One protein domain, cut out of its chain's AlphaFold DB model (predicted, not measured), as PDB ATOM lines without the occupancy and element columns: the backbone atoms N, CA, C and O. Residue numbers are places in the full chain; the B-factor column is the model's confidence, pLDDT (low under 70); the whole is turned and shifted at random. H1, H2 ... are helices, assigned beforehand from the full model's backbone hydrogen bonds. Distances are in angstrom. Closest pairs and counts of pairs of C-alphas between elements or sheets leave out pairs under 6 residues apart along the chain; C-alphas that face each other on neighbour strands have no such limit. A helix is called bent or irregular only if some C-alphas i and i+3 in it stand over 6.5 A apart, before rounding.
ATOM      1  N   GLU A  23     102.265 -12.414  76.642       95.44
ATOM      2  CA  GLU A  23     101.704 -11.916  77.892       95.44
ATOM      3  C   GLU A  23     102.121 -10.460  78.093       95.44
ATOM      4  O   GLU A  23     101.277  -9.595  78.325       95.44
ATOM      5  N   HIS A  24     103.410 -10.176  77.882       95.75
ATOM      6  CA  HIS A  24     103.934  -8.825  77.929       95.75
ATOM      7  C   HIS A  24     103.307  -7.929  76.866       95.75
ATOM      8  O   HIS A  24     102.725  -6.909  77.209       95.75
ATOM      9  N   LEU A  25     103.359  -8.307  75.588       96.31
ATOM     10  CA  LEU A  25     102.840  -7.471  74.507       96.31
ATOM     11  C   LEU A  25     101.373  -7.082  74.731       96.31
ATOM     12  O   LEU A  25     101.039  -5.904  74.627       96.31
ATOM     13  N   PHE A  26     100.509  -8.044  75.057       97.25
ATOM     14  CA  PHE A  26      99.067  -7.803  75.054       97.25
ATOM     15  C   PHE A  26      98.488  -7.313  76.380       97.25
ATOM     16  O   PHE A  26      97.503  -6.586  76.324       97.25
ATOM     17  N   PHE A  27      99.072  -7.659  77.535       97.69
ATOM     18  CA  PHE A  27      98.437  -7.343  78.824       97.69
ATOM     19  C   PHE A  27      99.381  -6.856  79.934       97.69
ATOM     20  O   PHE A  27      98.926  -6.132  80.813       97.69
ATOM     21  N   GLN A  28     100.681  -7.182  79.908       96.38
ATOM     22  CA  GLN A  28     101.607  -6.787  80.991       96.38
ATOM     23  C   GLN A  28     102.533  -5.610  80.639       96.38
ATOM     24  O   GLN A  28     103.169  -5.042  81.526       96.38
ATOM     25  N   CYS A  29     102.641  -5.228  79.366       97.56
ATOM     26  CA  CYS A  29     103.343  -4.017  78.950       97.56
ATOM     27  C   CYS A  29     102.573  -2.797  79.480       97.56
ATOM     28  O   CYS A  29     101.357  -2.752  79.321       97.56
ATOM     29  N   PRO A  30     103.235  -1.780  80.068       97.88
ATOM     30  CA  PRO A  30     102.546  -0.612  80.620       97.88
ATOM     31  C   PRO A  30     101.577   0.065  79.641       97.88
ATOM     32  O   PRO A  30     100.485   0.452  80.035       97.88
ATOM     33  N   TYR A  31     101.942   0.148  78.356       97.50
ATOM     34  CA  TYR A  31     101.064   0.697  77.320       97.50
ATOM     35  C   TYR A  31      99.802  -0.155  77.126       97.50
ATOM     36  O   TYR A  31      98.689   0.364  77.170       97.50
ATOM     37  N   SER A  32      99.956  -1.466  76.918       97.75
ATOM     38  CA  SER A  32      98.815  -2.348  76.654       97.75
ATOM     39  C   SER A  32      97.967  -2.605  77.892       97.75
ATOM     40  O   SER A  32      96.750  -2.709  77.770       97.75
ATOM     41  N   ARG A  33      98.578  -2.623  79.082       97.88
ATOM     42  CA  ARG A  33      97.873  -2.698  80.363       97.88
ATOM     43  C   ARG A  33      96.895  -1.539  80.516       97.88
ATOM     44  O   ARG A  33      95.751  -1.796  80.868       97.88
ATOM     45  N   THR A  34      97.307  -0.309  80.199       98.19
ATOM     46  CA  THR A  34      96.415   0.863  80.236       98.19
ATOM     47  C   THR A  34      95.252   0.717  79.256       98.19
ATOM     48  O   THR A  34      94.101   0.924  79.626       98.19
ATOM     49  N   VAL A  35      95.521   0.301  78.013       97.94
ATOM     50  CA  VAL A  35      94.456   0.063  77.020       97.94
ATOM     51  C   VAL A  35      93.466  -0.992  77.527       97.94
ATOM     52  O   VAL A  35      92.253  -0.802  77.454       97.94
ATOM     53  N   TRP A  36      93.972  -2.096  78.077       98.25
ATOM     54  CA  TRP A  36      93.145  -3.174  78.605       98.25
ATOM     55  C   TRP A  36      92.348  -2.763  79.851       98.25
ATOM     56  O   TRP A  36      91.165  -3.088  79.943       98.25
ATOM     57  N   SER A  37      92.952  -2.037  80.798       97.69
ATOM     58  CA  SER A  37      92.262  -1.585  82.014       97.69
ATOM     59  C   SER A  37      91.110  -0.639  81.700       97.69
ATOM     60  O   SER A  37      90.033  -0.793  82.274       97.69
ATOM     61  N   GLU A  38      91.298   0.286  80.759       97.62
ATOM     62  CA  GLU A  38      90.249   1.231  80.355       97.62
ATOM     63  C   GLU A  38      89.074   0.528  79.660       97.62
ATOM     64  O   GLU A  38      87.913   0.856  79.904       97.62
ATOM     65  N   LEU A  39      89.352  -0.479  78.825       97.19
ATOM     66  CA  LEU A  39      88.312  -1.167  78.057       97.19
ATOM     67  C   LEU A  39      87.591  -2.270  78.848       97.19
ATOM     68  O   LEU A  39      86.380  -2.440  78.702       97.19
ATOM     69  N   ALA A  40      88.316  -3.041  79.662       96.75
ATOM     70  CA  ALA A  40      87.785  -4.231  80.331       96.75
ATOM     71  C   ALA A  40      87.630  -4.084  81.847       96.75
ATOM     72  O   ALA A  40      86.923  -4.888  82.456       96.75
ATOM     73  N   GLY A  41      88.231  -3.063  82.468       96.62
ATOM     74  CA  GLY A  41      88.207  -2.879  83.922       96.62
ATOM     75  C   GLY A  41      86.792  -2.805  84.489       96.62
ATOM     76  O   GLY A  41      86.472  -3.495  85.453       96.62
ATOM     77  N   ARG A  42      85.903  -2.047  83.839       94.50
ATOM     78  CA  ARG A  42      84.494  -1.948  84.261       94.50
ATOM     79  C   ARG A  42      83.682  -3.209  83.964       94.50
ATOM     80  O   ARG A  42      82.773  -3.518  84.722       94.50
ATOM     81  N   LEU A  43      84.005  -3.923  82.885       94.50
ATOM     82  CA  LEU A  43      83.298  -5.146  82.492       94.50
ATOM     83  C   LEU A  43      83.609  -6.311  83.432       94.50
ATOM     84  O   LEU A  43      82.722  -7.098  83.746       94.50
ATOM     85  N   LEU A  44      84.865  -6.426  83.867       95.06
ATOM     86  CA  LEU A  44      85.313  -7.502  84.748       95.06
ATOM     87  C   LEU A  44      85.188  -7.148  86.234       95.06
ATOM     88  O   LEU A  44      85.054  -8.052  87.053       95.06
ATOM     89  N   ALA A  45      85.203  -5.861  86.593       93.81
ATOM     90  CA  ALA A  45      85.098  -5.377  87.968       93.81
ATOM     91  C   ALA A  45      86.043  -6.139  88.924       93.81
ATOM     92  O   ALA A  45      87.260  -6.100  88.749       93.81
ATOM     93  N   SER A  46      85.503  -6.865  89.908       94.25
ATOM     94  CA  SER A  46      86.286  -7.664  90.864       94.25
ATOM     95  C   SER A  46      87.043  -8.840  90.238       94.25
ATOM     96  O   SER A  46      87.946  -9.380  90.869       94.25
ATOM     97  N   LYS A  47      86.701  -9.227  89.005       94.44
ATOM     98  CA  LYS A  47      87.370 -10.275  88.220       94.44
ATOM     99  C   LYS A  47      88.424  -9.718  87.259       94.44
ATOM    100  O   LYS A  47      88.913 -10.446  86.398       94.44
ATOM    101  N   TYR A  48      88.742  -8.421  87.341       97.06
ATOM    102  CA  TYR A  48      89.758  -7.823  86.481       97.06
ATOM    103  C   TYR A  48      91.110  -8.515  86.667       97.06
ATOM    104  O   TYR A  48      91.569  -8.750  87.784       97.06
ATOM    105  N   THR A  49      91.760  -8.819  85.548       97.56
ATOM    106  CA  THR A  49      93.071  -9.456  85.513       97.56
ATOM    107  C   THR A  49      93.802  -9.067  84.232       97.56
ATOM    108  O   THR A  49      93.189  -8.880  83.177       97.56
ATOM    109  N   ASP A  50      95.121  -8.936  84.326       96.81
ATOM    110  CA  ASP A  50      96.042  -8.773  83.202       96.81
ATOM    111  C   ASP A  50      96.850 -10.061  82.927       96.81
ATOM    112  O   ASP A  50      97.733 -10.097  82.064       96.81
ATOM    113  N   ASN A  51      96.539 -11.151  83.640       97.50
ATOM    114  CA  ASN A  51      97.123 -12.459  83.397       97.50
ATOM    115  C   ASN A  51      96.429 -13.134  82.211       97.50
ATOM    116  O   ASN A  51      95.224 -13.370  82.229       97.50
ATOM    117  N   TRP A  52      97.209 -13.525  81.202       96.56
ATOM    118  CA  TRP A  52      96.681 -14.152  79.989       96.56
ATOM    119  C   TRP A  52      95.762 -15.350  80.270       96.56
ATOM    120  O   TRP A  52      94.696 -15.458  79.669       96.56
ATOM    121  N   LEU A  53      96.170 -16.277  81.141       96.88
ATOM    122  CA  LEU A  53      95.398 -17.497  81.391       96.88
ATOM    123  C   LEU A  53      94.093 -17.193  82.120       96.88
ATOM    124  O   LEU A  53      93.077 -17.804  81.801       96.88
ATOM    125  N   ASP A  54      94.104 -16.242  83.047       97.31
ATOM    126  CA  ASP A  54      92.896 -15.858  83.770       97.31
ATOM    127  C   ASP A  54      91.934 -15.070  82.872       97.31
ATOM    128  O   ASP A  54      90.741 -15.357  82.878       97.31
ATOM    129  N   ILE A  55      92.440 -14.212  81.976       97.19
ATOM    130  CA  ILE A  55      91.617 -13.591  80.923       97.19
ATOM    131  C   ILE A  55      90.924 -14.670  80.078       97.19
ATOM    132  O   ILE A  55      89.723 -14.587  79.819       97.19
ATOM    133  N   MET A  56      91.652 -15.717  79.669       97.00
ATOM    134  CA  MET A  56      91.060 -16.818  78.901       97.00
ATOM    135  C   MET A  56      89.964 -17.555  79.678       97.00
ATOM    136  O   MET A  56      88.976 -17.958  79.064       97.00
ATOM    137  N   LYS A  57      90.106 -17.711  81.002       96.50
ATOM    138  CA  LYS A  57      89.061 -18.294  81.860       96.50
ATOM    139  C   LYS A  57      87.816 -17.408  81.891       96.50
ATOM    140  O   LYS A  57      86.719 -17.916  81.672       96.50
ATOM    141  N   GLU A  58      87.974 -16.098  82.066       95.56
ATOM    142  CA  GLU A  58      86.838 -15.166  82.095       95.56
ATOM    143  C   GLU A  58      86.079 -15.125  80.757       95.56
ATOM    144  O   GLU A  58      84.849 -15.094  80.732       95.56
ATOM    145  N   LEU A  59      86.780 -15.239  79.624       95.81
ATOM    146  CA  LEU A  59      86.156 -15.265  78.291       95.81
ATOM    147  C   LEU A  59      85.236 -16.475  78.049       95.81
ATOM    148  O   LEU A  59      84.313 -16.407  77.218       95.81
ATOM    149  N   VAL A  60      85.492 -17.594  78.731       94.62
ATOM    150  CA  VAL A  60      84.693 -18.826  78.632       94.62
ATOM    151  C   VAL A  60      83.770 -19.041  79.830       94.62
ATOM    152  O   VAL A  60      82.903 -19.914  79.764       94.62
ATOM    153  N   SER A  61      83.915 -18.239  80.887       91.00
ATOM    154  CA  SER A  61      83.119 -18.356  82.103       91.00
ATOM    155  C   SER A  61      81.621 -18.168  81.834       91.00
ATOM    156  O   SER A  61      81.180 -17.348  81.014       91.00
ATOM    157  N   LYS A  62      80.815 -18.958  82.548       90.06
ATOM    158  CA  LYS A  62      79.353 -18.847  82.561       90.06
ATOM    159  C   LYS A  62      78.839 -17.911  83.653       90.06
ATOM    160  O   LYS A  62      77.648 -17.629  83.665       90.06
ATOM    161  N   ASP A  63      79.725 -17.403  84.507       89.94
ATOM    162  CA  ASP A  63      79.360 -16.528  85.623       89.94
ATOM    163  C   ASP A  63      78.943 -15.125  85.166       89.94
ATOM    164  O   ASP A  63      78.277 -14.404  85.900       89.94
ATOM    165  N   LEU A  64      79.382 -14.717  83.972       88.69
ATOM    166  CA  LEU A  64      78.960 -13.474  83.337       88.69
ATOM    167  C   LEU A  64      77.635 -13.697  82.605       88.69
ATOM    168  O   LEU A  64      77.424 -14.744  81.975       88.69
ATOM    169  N   ASP A  65      76.768 -12.688  82.611       92.62
ATOM    170  CA  ASP A  65      75.581 -12.702  81.764       92.62
ATOM    171  C   ASP A  65      75.971 -12.745  80.272       92.62
ATOM    172  O   ASP A  65      77.111 -12.482  79.870       92.62
ATOM    173  N   ALA A  66      75.016 -13.136  79.428       93.50
ATOM    174  CA  ALA A  66      75.279 -13.362  78.011       93.50
ATOM    175  C   ALA A  66      75.771 -12.109  77.280       93.50
ATOM    176  O   ALA A  66      76.691 -12.216  76.465       93.50
ATOM    177  N   THR A  67      75.206 -10.946  77.596       95.25
ATOM    178  CA  THR A  67      75.568  -9.679  76.964       95.25
ATOM    179  C   THR A  67      76.975  -9.274  77.374       95.25
ATOM    180  O   THR A  67      77.818  -9.058  76.501       95.25
ATOM    181  N   THR A  68      77.277  -9.265  78.675       94.06
ATOM    182  CA  THR A  68      78.616  -8.923  79.180       94.06
ATOM    183  C   THR A  68      79.679  -9.853  78.612       94.06
ATOM    184  O   THR A  68      80.725  -9.393  78.160       94.06
ATOM    185  N   ARG A  69      79.404 -11.160  78.535       95.00
ATOM    186  CA  ARG A  69      80.330 -12.132  77.935       95.00
ATOM    187  C   ARG A  69      80.591 -11.862  76.452       95.00
ATOM    188  O   ARG A  69      81.732 -11.986  76.006       95.00
ATOM    189  N   ILE A  70      79.563 -11.526  75.671       96.44
ATOM    190  CA  ILE A  70      79.731 -11.193  74.249       96.44
ATOM    191  C   ILE A  70      80.566  -9.917  74.106       96.44
ATOM    192  O   ILE A  70      81.551  -9.916  73.368       96.44
ATOM    193  N   VAL A  71      80.231  -8.863  74.857       97.44
ATOM    194  CA  VAL A  71      80.970  -7.592  74.840       97.44
ATOM    195  C   VAL A  71      82.426  -7.801  75.252       97.44
ATOM    196  O   VAL A  71      83.322  -7.337  74.551       97.44
ATOM    197  N   LEU A  72      82.688  -8.567  76.315       97.50
ATOM    198  CA  LEU A  72      84.041  -8.887  76.772       97.50
ATOM    199  C   LEU A  72      84.869  -9.570  75.673       97.50
ATOM    200  O   LEU A  72      86.029  -9.217  75.467       97.50
ATOM    201  N   ARG A  73      84.277 -10.510  74.925       97.88
ATOM    202  CA  ARG A  73      84.953 -11.177  73.797       97.88
ATOM    203  C   ARG A  73      85.299 -10.201  72.676       97.88
ATOM    204  O   ARG A  73      86.410 -10.267  72.151       97.88
ATOM    205  N   TYR A  74      84.396  -9.282  72.341       98.12
ATOM    206  CA  TYR A  74      84.680  -8.232  71.361       98.12
ATOM    207  C   TYR A  74      85.764  -7.275  71.849       98.12
ATOM    208  O   TYR A  74      86.676  -6.958  71.088       98.12
ATOM    209  N   VAL A  75      85.707  -6.844  73.109       98.06
ATOM    210  CA  VAL A  75      86.724  -5.977  73.713       98.06
ATOM    211  C   VAL A  75      88.091  -6.656  73.694       98.06
ATOM    212  O   VAL A  75      89.067  -6.040  73.272       98.06
ATOM    213  N   PHE A  76      88.167  -7.937  74.051       98.31
ATOM    214  CA  PHE A  76      89.399  -8.723  73.982       98.31
ATOM    215  C   PHE A  76      89.971  -8.793  72.560       98.31
ATOM    216  O   PHE A  76      91.144  -8.478  72.348       98.31
ATOM    217  N   GLN A  77      89.143  -9.146  71.570       98.19
ATOM    218  CA  GLN A  77      89.561  -9.219  70.165       98.19
ATOM    219  C   GLN A  77      90.050  -7.861  69.641       98.19
ATOM    220  O   GLN A  77      91.123  -7.786  69.038       98.19
ATOM    221  N   ASN A  78      89.299  -6.788  69.903       97.88
ATOM    222  CA  ASN A  78      89.666  -5.434  69.493       97.88
ATOM    223  C   ASN A  78      90.955  -4.967  70.174       97.88
ATOM    224  O   ASN A  78      91.816  -4.401  69.508       97.88
ATOM    225  N   THR A  79      91.122  -5.248  71.468       97.94
ATOM    226  CA  THR A  79      92.330  -4.894  72.226       97.94
ATOM    227  C   THR A  79      93.564  -5.551  71.613       97.94
ATOM    228  O   THR A  79      94.520  -4.860  71.263       97.94
ATOM    229  N   ILE A  80      93.522  -6.872  71.391       97.94
ATOM    230  CA  ILE A  80      94.627  -7.615  70.764       97.94
ATOM    231  C   ILE A  80      94.954  -7.050  69.386       97.94
ATOM    232  O   ILE A  80      96.118  -6.784  69.085       97.94
ATOM    233  N   HIS A  81      93.939  -6.865  68.545       97.31
ATOM    234  CA  HIS A  81      94.146  -6.394  67.184       97.31
ATOM    235  C   HIS A  81      94.734  -4.973  67.151       97.31
ATOM    236  O   HIS A  81      95.692  -4.733  66.416       97.31
ATOM    237  N   SER A  82      94.221  -4.052  67.969       97.00
ATOM    238  CA  SER A  82      94.714  -2.672  68.035       97.00
ATOM    239  C   SER A  82      96.149  -2.594  68.560       97.00
ATOM    240  O   SER A  82      96.976  -1.911  67.962       97.00
ATOM    241  N   ILE A  83      96.487  -3.354  69.610       97.00
ATOM    242  CA  ILE A  83      97.861  -3.429  70.136       97.00
ATOM    243  C   ILE A  83      98.816  -4.010  69.092       97.00
ATOM    244  O   ILE A  83      99.913  -3.492  68.883       97.00
ATOM    245  N   TRP A  84      98.411  -5.099  68.431       95.56
ATOM    246  CA  TRP A  84      99.228  -5.734  67.400       95.56
ATOM    247  C   TRP A  84      99.482  -4.785  66.227       95.56
ATOM    248  O   TRP A  84     100.614  -4.704  65.745       95.56
ATOM    249  N   ARG A  85      98.449  -4.046  65.804       95.25
ATOM    250  CA  ARG A  85      98.548  -3.026  64.759       95.25
ATOM    251  C   ARG A  85      99.545  -1.937  65.154       95.25
ATOM    252  O   ARG A  85     100.523  -1.766  64.438       95.25
ATOM    253  N   GLU A  86      99.359  -1.292  66.304       95.25
ATOM    254  CA  GLU A  86     100.245  -0.230  66.811       95.25
ATOM    255  C   GLU A  86     101.707  -0.700  66.889       95.25
ATOM    256  O   GLU A  86     102.627  -0.057  66.379       95.25
ATOM    257  N   ARG A  87     101.946  -1.877  67.483       93.56
ATOM    258  CA  ARG A  87     103.297  -2.441  67.607       93.56
ATOM    259  C   ARG A  87     103.933  -2.694  66.241       93.56
ATOM    260  O   ARG A  87     105.141  -2.501  66.081       93.56
ATOM    261  N   ASN A  88     103.156  -3.150  65.263       91.50
ATOM    262  CA  ASN A  88     103.658  -3.377  63.913       91.50
ATOM    263  C   ASN A  88     103.870  -2.077  63.140       91.50
ATOM    264  O   ASN A  88     104.863  -1.982  62.427       91.50
ATOM    265  N   GLU A  89     103.021  -1.070  63.314       90.88
ATOM    266  CA  GLU A  89     103.226   0.260  62.735       90.88
ATOM    267  C   GLU A  89     104.544   0.874  63.225       90.88
ATOM    268  O   GLU A  89     105.352   1.319  62.409       90.88
ATOM    269  N   ARG A  90     104.848   0.777  64.529       90.06
ATOM    270  CA  ARG A  90     106.152   1.201  65.075       90.06
ATOM    271  C   ARG A  90     107.324   0.398  64.521       90.06
ATOM    272  O   ARG A  90     108.386   0.956  64.271       90.06
ATOM    273  N   ARG A  91     107.143  -0.910  64.319       85.19
ATOM    274  CA  ARG A  91     108.186  -1.787  63.766       85.19
ATOM    275  C   ARG A  91     108.508  -1.471  62.312       85.19
ATOM    276  O   ARG A  91     109.669  -1.516  61.922       85.19
ATOM    277  N   HIS A  92     107.473  -1.242  61.514       80.69
ATOM    278  CA  HIS A  92     107.603  -0.953  60.091       80.69
ATOM    279  C   HIS A  92     107.871   0.525  59.814       80.69
ATOM    280  O   HIS A  92     108.123   0.857  58.663       80.69
ATOM    281  N   GLY A  93     107.870   1.362  60.862       65.44
ATOM    282  CA  GLY A  93     108.353   2.735  60.871       65.44
ATOM    283  C   GLY A  93     107.764   3.562  59.741       65.44
ATOM    284  O   GLY A  93     108.376   3.632  58.686       65.44
TER     285      GLY A  93
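Overview. This is residues 23 to 93 of the 102 residues of the protein "zf-RVT domain-containing protein" of Arabidopsis thaliana (UniProt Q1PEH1). One long helix, H4, makes the length of the domain; H2 runs alongside it, H1 and H3 pack on the same side, and residues 88 to 93 stick out. The printed 71 residues hold four named helices, H1 to H4 in order, and no named strand: all helix, compact, radius of gyration of the C-alphas 12.5 A, spans 42 by 19 by 18 A.

Along the chain. H4, residues 66 to 92, measures 39.0 A from C-alpha 66 at (75.279, -13.362, 78.011) to C-alpha 92 at (107.603, -0.953, 60.091). H2, residues 30 to 47, 19.5 A, has a kink of 92 degrees near residue 41 and is irregular: C-alphas 43 and 46 are 9.2 A apart. H3 is residues 52 to 60, 12.9 A. H1, residues 23 to 28, 6.0 A, is only just irregular, with C-alphas 25 and 28 6.6 A apart.

Arrangement. H4, the hub, touches H2 at a shallow tilt of 5 degrees, opposite ways; the closest C-alphas, Trp 36 and Thr 79, are 6.7 A apart. With residues 79 to 84 alone H4 touches H1, at a steep tilt of 58 degrees; the closest C-alphas, Phe 26 and Ile 80, are 6.2 A apart. H3 and H4, a helical hairpin, only just touch, with 3 pairs of C-alphas within 8 A, the closest Leu 59 and Arg 73, 6.2 A. Every O i to N i+4 pair is within hydrogen-bond range in H1 and H4, 10 of 14 in H2 and 4 of 5 in H3.

Size, cuts and confidence. The farthest C-alphas, Asp 63 and Gly 93, are 42.7 A apart. The printed part has no cut, its three links are tight, and residue 93 alone has pLDDT under 70.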